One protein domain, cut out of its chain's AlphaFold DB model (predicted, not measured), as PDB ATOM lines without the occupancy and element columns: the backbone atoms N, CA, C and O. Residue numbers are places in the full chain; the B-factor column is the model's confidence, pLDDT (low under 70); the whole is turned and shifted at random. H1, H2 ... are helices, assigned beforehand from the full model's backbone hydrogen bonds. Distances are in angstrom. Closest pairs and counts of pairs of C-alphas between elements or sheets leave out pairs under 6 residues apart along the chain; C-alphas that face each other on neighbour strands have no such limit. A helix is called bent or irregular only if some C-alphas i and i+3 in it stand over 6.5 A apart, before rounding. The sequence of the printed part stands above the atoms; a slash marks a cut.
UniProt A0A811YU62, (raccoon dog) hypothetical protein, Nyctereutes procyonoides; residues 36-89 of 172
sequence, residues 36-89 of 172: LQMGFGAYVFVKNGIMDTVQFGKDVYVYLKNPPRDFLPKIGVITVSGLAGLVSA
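AT A GLANCE: This is residues 36 to 89 of the 172 residues of the protein "(raccoon dog) hypothetical protein" of Nyctereutes procyonoides (UniProt A0A811YU62). Two helices make an open V with unequal arms: the long H1 is one arm, the shorter H2 is the other, and residues 66 to 70 form the turn at its point. The arms do not close on each other, and the space between them is empty. The printed part has 54 residues with two named helices, H1 then H2, and no named strand; its class is all helix. It is extended, with a radius of gyration of the C-alphas of 16.2 A, and flat, spanning 47 by 32 by 9 A.

HOW THE PARTS SIT: H1, residues 36 to 65, is the longest helix, with 30 residues. A tight link of five residues joins it to H2, residues 71 to 89. H1 and H2 are apart, with no C-alpha of the one within 8 A of the other. Residues 36 to 62 of H1, residues 65 to 70, and residues 73 to 89 of H2 stand free: no C-alpha 8 or more residues away along the chain comes within 10 A of theirs. In H1 and H2 every O i to N i+4 pair is within hydrogen-bond range.

IN THESE COORDINATES: H1 runs 42.8 A from C-alpha 36 at (-0.384, -44.796, 27.785) to C-alpha 65 at (-6.071, -12.540, 0.168). H2 runs 26.5 A from C-alpha 71 at (-6.946, -20.520, -7.786) to C-alpha 89 at (-21.222, -41.334, 0.385). Neither helix is bent or irregular.

THE WHOLE: The two C-alphas farthest apart are those of Leu 36 and Arg 69, at 48.9 A. The first and last printed C-alphas, of Leu 36 and Ala 89, are 34.6 A apart. The printed part has no cut. Its mean pLDDT is 76.5, and the model's confidence is low, under 70, at residues 36 to 44 and 88 to 89.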
ATOM      1  N   LEU A  36      -0.905 -46.081  27.326       57.97
ATOM      2  CA  LEU A  36      -0.384 -44.796  27.785       57.97
ATOM      3  C   LEU A  36       0.410 -44.047  26.693       57.97
ATOM      4  O   LEU A  36       0.197 -42.851  26.517       57.97
ATOM      5  N   GLN A  37       1.249 -44.733  25.901       55.44
ATOM      6  CA  GLN A  37       1.947 -44.140  24.743       55.44
ATOM      7  C   GLN A  37       0.963 -43.666  23.671       55.44
ATOM      8  O   GLN A  37       1.182 -42.623  23.066       55.44
ATOM      9  N   MET A  38      -0.152 -44.376  23.480       58.62
ATOM     10  CA  MET A  38      -1.223 -43.960  22.571       58.62
ATOM     11  C   MET A  38      -1.932 -42.679  23.051       58.62
ATOM     12  O   MET A  38      -2.315 -41.849  22.231       58.62
ATOM     13  N   GLY A  39      -2.043 -42.470  24.370       60.84
ATOM     14  CA  GLY A  39      -2.582 -41.239  24.965       60.84
ATOM     15  C   GLY A  39      -1.647 -40.033  24.825       60.84
ATOM     16  O   GLY A  39      -2.083 -38.955  24.422       60.84
ATOM     17  N   PHE A  40      -0.347 -40.216  25.080       60.72
ATOM     18  CA  PHE A  40       0.660 -39.177  24.824       60.72
ATOM     19  C   PHE A  40       0.823 -38.901  23.323       60.72
ATOM     20  O   PHE A  40       0.904 -37.744  22.922       60.72
ATOM     21  N   GLY A  41       0.784 -39.939  22.487       61.28
ATOM     22  CA  GLY A  41       0.804 -39.827  21.031       61.28
ATOM     23  C   GLY A  41      -0.411 -39.081  20.487       61.28
ATOM     24  O   GLY A  41      -0.252 -38.231  19.618       61.28
ATOM     25  N   ALA A  42      -1.605 -39.301  21.047       62.56
ATOM     26  CA  ALA A  42      -2.804 -38.539  20.702       62.56
ATOM     27  C   ALA A  42      -2.693 -37.065  21.124       62.56
ATOM     28  O   ALA A  42      -3.066 -36.181  20.360       62.56
ATOM     29  N   TYR A  43      -2.138 -36.775  22.303       65.44
ATOM     30  CA  TYR A  43      -1.922 -35.399  22.758       65.44
ATOM     31  C   TYR A  43      -0.890 -34.657  21.900       65.44
ATOM     32  O   TYR A  43      -1.113 -33.506  21.526       65.44
ATOM     33  N   VAL A  44       0.210 -35.321  21.534       66.81
ATOM     34  CA  VAL A  44       1.224 -34.779  20.616       66.81
ATOM     35  C   VAL A  44       0.645 -34.619  19.209       66.81
ATOM     36  O   VAL A  44       0.833 -33.575  18.602       66.81
ATOM     37  N   PHE A  45      -0.141 -35.577  18.716       71.25
ATOM     38  CA  PHE A  45      -0.826 -35.468  17.425       71.25
ATOM     39  C   PHE A  45      -1.820 -34.304  17.397       71.25
ATOM     40  O   PHE A  45      -1.873 -33.569  16.419       71.25
ATOM     41  N   VAL A  46      -2.573 -34.086  18.477       75.50
ATOM     42  CA  VAL A  46      -3.491 -32.947  18.596       75.50
ATOM     43  C   VAL A  46      -2.716 -31.634  18.679       75.50
ATOM     44  O   VAL A  46      -3.069 -30.685  17.984       75.50
ATOM     45  N   LYS A  47      -1.634 -31.558  19.464       73.38
ATOM     46  CA  LYS A  47      -0.794 -30.350  19.524       73.38
ATOM     47  C   LYS A  47      -0.155 -30.019  18.179       73.38
ATOM     48  O   LYS A  47      -0.203 -28.865  17.757       73.38
ATOM     49  N   ASN A  48       0.389 -31.022  17.500       74.62
ATOM     50  CA  ASN A  48       1.001 -30.861  16.189       74.62
ATOM     51  C   ASN A  48      -0.057 -30.538  15.126       74.62
ATOM     52  O   ASN A  48       0.118 -29.593  14.371       74.62
ATOM     53  N   GLY A  49      -1.206 -31.218  15.140       76.81
ATOM     54  CA  GLY A  49      -2.309 -30.981  14.209       76.81
ATOM     55  C   GLY A  49      -2.965 -29.607  14.370       76.81
ATOM     56  O   GLY A  49      -3.304 -28.969  13.375       76.81
ATOM     57  N   ILE A  50      -3.115 -29.103  15.601       78.62
ATOM     58  CA  ILE A  50      -3.603 -27.733  15.842       78.62
ATOM     59  C   ILE A  50      -2.594 -26.714  15.303       78.62
ATOM     60  O   ILE A  50      -2.990 -25.762  14.632       78.62
ATOM     61  N   MET A  51      -1.301 -26.918  15.556       76.38
ATOM     62  CA  MET A  51      -0.243 -26.043  15.044       76.38
ATOM     63  C   MET A  51      -0.194 -26.049  13.508       76.38
ATOM     64  O   MET A  51      -0.152 -24.978  12.901       76.38
ATOM     65  N   ASP A  52      -0.325 -27.224  12.890       75.50
ATOM     66  CA  ASP A  52      -0.391 -27.395  11.437       75.50
ATOM     67  C   ASP A  52      -1.639 -26.741  10.845       75.50
ATOM     68  O   ASP A  52      -1.559 -26.111   9.797       75.50
ATOM     69  N   THR A  53      -2.787 -26.807  11.525       78.38
ATOM     70  CA  THR A  53      -4.032 -26.175  11.057       78.38
ATOM     71  C   THR A  53      -3.963 -24.655  11.152       78.38
ATOM     72  O   THR A  53      -4.451 -23.955  10.267       78.38
ATOM     73  N   VAL A  54      -3.349 -24.121  12.210       80.50
ATOM     74  CA  VAL A  54      -3.146 -22.674  12.363       80.50
ATOM     75  C   VAL A  54      -2.172 -22.159  11.305       80.50
ATOM     76  O   VAL A  54      -2.414 -21.100  10.722       80.50
ATOM     77  N   GLN A  55      -1.099 -22.899  11.024       78.56
ATOM     78  CA  GLN A  55      -0.126 -22.524  10.001       78.56
ATOM     79  C   GLN A  55      -0.714 -22.662   8.592       78.56
ATOM     80  O   GLN A  55      -0.672 -21.708   7.819       78.56
ATOM     81  N   PHE A  56      -1.385 -23.776   8.307       84.00
ATOM     82  CA  PHE A  56      -2.152 -23.984   7.082       84.00
ATOM     83  C   PHE A  56      -3.205 -22.894   6.887       84.00
ATOM     84  O   PHE A  56      -3.345 -22.360   5.794       84.00
ATOM     85  N   GLY A  57      -3.919 -22.514   7.946       84.38
ATOM     86  CA  GLY A  57      -4.906 -21.441   7.914       84.38
ATOM     87  C   GLY A  57      -4.278 -20.093   7.566       84.38
ATOM     88  O   GLY A  57      -4.829 -19.373   6.738       84.38
ATOM     89  N   LYS A  58      -3.109 -19.768   8.137       82.75
ATOM     90  CA  LYS A  58      -2.340 -18.568   7.768       82.75
ATOM     91  C   LYS A  58      -1.907 -18.608   6.307       82.75
ATOM     92  O   LYS A  58      -2.106 -17.623   5.601       82.75
ATOM     93  N   ASP A  59      -1.376 -19.735   5.850       81.38
ATOM     94  CA  ASP A  59      -0.891 -19.890   4.482       81.38
ATOM     95  C   ASP A  59      -2.058 -19.769   3.497       81.38
ATOM     96  O   ASP A  59      -2.055 -18.893   2.633       81.38
ATOM     97  N   VAL A  60      -3.128 -20.542   3.695       82.69
ATOM     98  CA  VAL A  60      -4.368 -20.470   2.907       82.69
ATOM     99  C   VAL A  60      -4.973 -19.069   2.936       82.69
ATOM    100  O   VAL A  60      -5.435 -18.596   1.900       82.69
ATOM    101  N   TYR A  61      -4.947 -18.374   4.073       75.25
ATOM    102  CA  TYR A  61      -5.444 -17.003   4.174       75.25
ATOM    103  C   TYR A  61      -4.617 -16.022   3.332       75.25
ATOM    104  O   TYR A  61      -5.189 -15.186   2.634       75.25
ATOM    105  N   VAL A  62      -3.286 -16.143   3.331       81.56
ATOM    106  CA  VAL A  62      -2.407 -15.348   2.455       81.56
ATOM    107  C   VAL A  62      -2.712 -15.632   0.977       81.56
ATOM    108  O   VAL A  62      -2.798 -14.687   0.188       81.56
ATOM    109  N   TYR A  63      -2.978 -16.891   0.612       72.31
ATOM    110  CA  TYR A  63      -3.389 -17.271  -0.748       72.31
ATOM    111  C   TYR A  63      -4.796 -16.780  -1.120       72.31
ATOM    112  O   TYR A  63      -5.026 -16.395  -2.263       72.31
ATOM    113  N   LEU A  64      -5.740 -16.744  -0.176       79.00
ATOM    114  CA  LEU A  64      -7.093 -16.219  -0.397       79.00
ATOM    115  C   LEU A  64      -7.120 -14.689  -0.480       79.00
ATOM    116  O   LEU A  64      -7.983 -14.135  -1.157       79.00
ATOM    117  N   LYS A  65      -6.182 -14.005   0.187       76.88
ATOM    118  CA  LYS A  65      -6.071 -12.540   0.168       76.88
ATOM    119  C   LYS A  65      -5.616 -12.006  -1.195       76.88
ATOM    120  O   LYS A  65      -6.046 -10.925  -1.579       76.88
ATOM    121  N   ASN A  66      -4.778 -12.753  -1.918       78.00
ATOM    122  CA  ASN A  66      -4.344 -12.438  -3.285       78.00
ATOM    123  C   ASN A  66      -4.291 -13.719  -4.136       78.00
ATOM    124  O   ASN A  66      -3.203 -14.260  -4.363       78.00
ATOM    125  N   PRO A  67      -5.442 -14.239  -4.596       74.25
ATOM    126  CA  PRO A  67      -5.464 -15.514  -5.288       74.25
ATOM    127  C   PRO A  67      -4.785 -15.396  -6.661       74.25
ATOM    128  O   PRO A  67      -5.106 -14.481  -7.428       74.25
ATOM    129  N   PRO A  68      -3.887 -16.330  -7.029       77.19
ATOM    130  CA  PRO A  68      -3.453 -16.455  -8.412       77.19
ATOM    131  C   PRO A  68      -4.672 -16.700  -9.313       77.19
ATOM    132  O   PRO A  68      -5.668 -17.285  -8.884       77.19
ATOM    133  N   ARG A  69      -4.608 -16.244 -10.568       75.50
ATOM    134  CA  ARG A  69      -5.775 -16.072 -11.461       75.50
ATOM    135  C   ARG A  69      -6.606 -17.353 -11.706       75.50
ATOM    136  O   ARG A  69      -7.784 -17.249 -12.021       75.50
ATOM    137  N   ASP A  70      -6.036 -18.532 -11.444       75.94
ATOM    138  CA  ASP A  70      -6.689 -19.847 -11.580       75.94
ATOM    139  C   ASP A  70      -7.014 -20.547 -10.246       75.94
ATOM    140  O   ASP A  70      -7.416 -21.711 -10.237       75.94
ATOM    141  N   PHE A  71      -6.813 -19.891  -9.102       79.12
ATOM    142  CA  PHE A  71      -6.946 -20.520  -7.786       79.12
ATOM    143  C   PHE A  71      -8.399 -20.873  -7.454       79.12
ATOM    144  O   PHE A  71      -8.695 -22.034  -7.187       79.12
ATOM    145  N   LEU A  72      -9.312 -19.895  -7.544       81.12
ATOM    146  CA  LEU A  72     -10.733 -20.065  -7.212       81.12
ATOM    147  C   LEU A  72     -11.444 -21.105  -8.097       81.12
ATOM    148  O   LEU A  72     -12.151 -21.942  -7.539       81.12
ATOM    149  N   PRO A  73     -11.236 -21.147  -9.431       82.69
ATOM    150  CA  PRO A  73     -11.777 -22.221 -10.262       82.69
ATOM    151  C   PRO A  73     -11.270 -23.612  -9.854       82.69
ATOM    152  O   PRO A  73     -12.061 -24.551  -9.788       82.69
ATOM    153  N   LYS A  74      -9.980 -23.760  -9.516       83.19
ATOM    154  CA  LYS A  74      -9.390 -25.051  -9.115       83.19
ATOM    155  C   LYS A  74      -9.920 -25.535  -7.764       83.19
ATOM    156  O   LYS A  74     -10.390 -26.668  -7.670       83.19
ATOM    157  N   ILE A  75      -9.908 -24.683  -6.734       82.56
ATOM    158  CA  ILE A  75     -10.460 -25.053  -5.418       82.56
ATOM    159  C   ILE A  75     -11.987 -25.170  -5.451       82.56
ATOM    160  O   ILE A  75     -12.549 -25.976  -4.717       82.56
ATOM    161  N   GLY A  76     -12.661 -24.419  -6.323       83.38
ATOM    162  CA  GLY A  76     -14.104 -24.492  -6.526       83.38
ATOM    163  C   GLY A  76     -14.525 -25.850  -7.078       83.38
ATOM    164  O   GLY A  76     -15.418 -26.481  -6.519       83.38
ATOM    165  N   VAL A  77     -13.828 -26.358  -8.100       88.19
ATOM    166  CA  VAL A  77     -14.078 -27.705  -8.642       88.19
ATOM    167  C   VAL A  77     -13.799 -28.782  -7.592       88.19
ATOM    168  O   VAL A  77     -14.616 -29.686  -7.434       88.19
ATOM    169  N   ILE A  78     -12.711 -28.667  -6.823       85.12
ATOM    170  CA  ILE A  78     -12.391 -29.611  -5.736       85.12
ATOM    171  C   ILE A  78     -13.456 -29.568  -4.632       85.12
ATOM    172  O   ILE A  78     -13.882 -30.615  -4.157       85.12
ATOM    173  N   THR A  79     -13.934 -28.382  -4.250       88.62
ATOM    174  CA  THR A  79     -14.942 -28.217  -3.192       88.62
ATOM    175  C   THR A  79     -16.297 -28.762  -3.632       88.62
ATOM    176  O   THR A  79     -16.930 -29.517  -2.896       88.62
ATOM    177  N   VAL A  80     -16.732 -28.431  -4.850       87.50
ATOM    178  CA  VAL A  80     -17.993 -28.931  -5.414       87.50
ATOM    179  C   VAL A  80     -17.921 -30.446  -5.638       87.50
ATOM    180  O   VAL A  80     -18.876 -31.150  -5.315       87.50
ATOM    181  N   SER A  81     -16.784 -30.973  -6.105       86.62
ATOM    182  CA  SER A  81     -16.558 -32.416  -6.274       86.62
ATOM    183  C   SER A  81     -16.485 -33.161  -4.936       86.62
ATOM    184  O   SER A  81     -17.104 -34.213  -4.789       86.62
ATOM    185  N   GLY A  82     -15.807 -32.599  -3.934       91.12
ATOM    186  CA  GLY A  82     -15.708 -33.166  -2.590       91.12
ATOM    187  C   GLY A  82     -17.051 -33.178  -1.860       91.12
ATOM    188  O   GLY A  82     -17.417 -34.190  -1.264       91.12
ATOM    189  N   LEU A  83     -17.837 -32.101  -1.970       82.12
ATOM    190  CA  LEU A  83     -19.205 -32.054  -1.443       82.12
ATOM    191  C   LEU A  83     -20.126 -33.034  -2.175       82.12
ATOM    192  O   LEU A  83     -20.900 -33.730  -1.521       82.12
ATOM    193  N   ALA A  84     -20.015 -33.153  -3.501       85.56
ATOM    194  CA  ALA A  84     -20.748 -34.166  -4.258       85.56
ATOM    195  C   ALA A  84     -20.369 -35.593  -3.818       85.56
ATOM    196  O   ALA A  84     -21.256 -36.428  -3.650       85.56
ATOM    197  N   GLY A  85     -19.086 -35.857  -3.550       86.19
ATOM    198  CA  GLY A  85     -18.601 -37.128  -3.007       86.19
ATOM    199  C   GLY A  85     -19.111 -37.411  -1.591       86.19
ATOM    200  O   GLY A  85     -19.545 -38.524  -1.309       86.19
ATOM    201  N   LEU A  86     -19.154 -36.405  -0.716       82.88
ATOM    202  CA  LEU A  86     -19.676 -36.546   0.647       82.88
ATOM    203  C   LEU A  86     -21.195 -36.786   0.663       82.88
ATOM    204  O   LEU A  86     -21.690 -37.613   1.430       82.88
ATOM    205  N   VAL A  87     -21.940 -36.088  -0.198       77.31
ATOM    206  CA  VAL A  87     -23.384 -36.300  -0.385       77.31
ATOM    207  C   VAL A  87     -23.656 -37.662  -1.033       77.31
ATOM    208  O   VAL A  87     -24.610 -38.338  -0.648       77.31
ATOM    209  N   SER A  88     -22.794 -38.108  -1.950       63.31
ATOM    210  CA  SER A  88     -22.861 -39.443  -2.556       63.31
ATOM    211  C   SER A  88     -22.579 -40.551  -1.531       63.31
ATOM    212  O   SER A  88     -23.344 -41.510  -1.447       63.31
ATOM    213  N   ALA A  89     -21.578 -40.376  -0.663       61.81
ATOM    214  CA  ALA A  89     -21.222 -41.334   0.385       61.81
ATOM    215  C   ALA A  89     -22.291 -41.466   1.485       61.81
ATOM    216  O   ALA A  89     -22.403 -42.511   2.115       61.81
TER     217      ALA A  89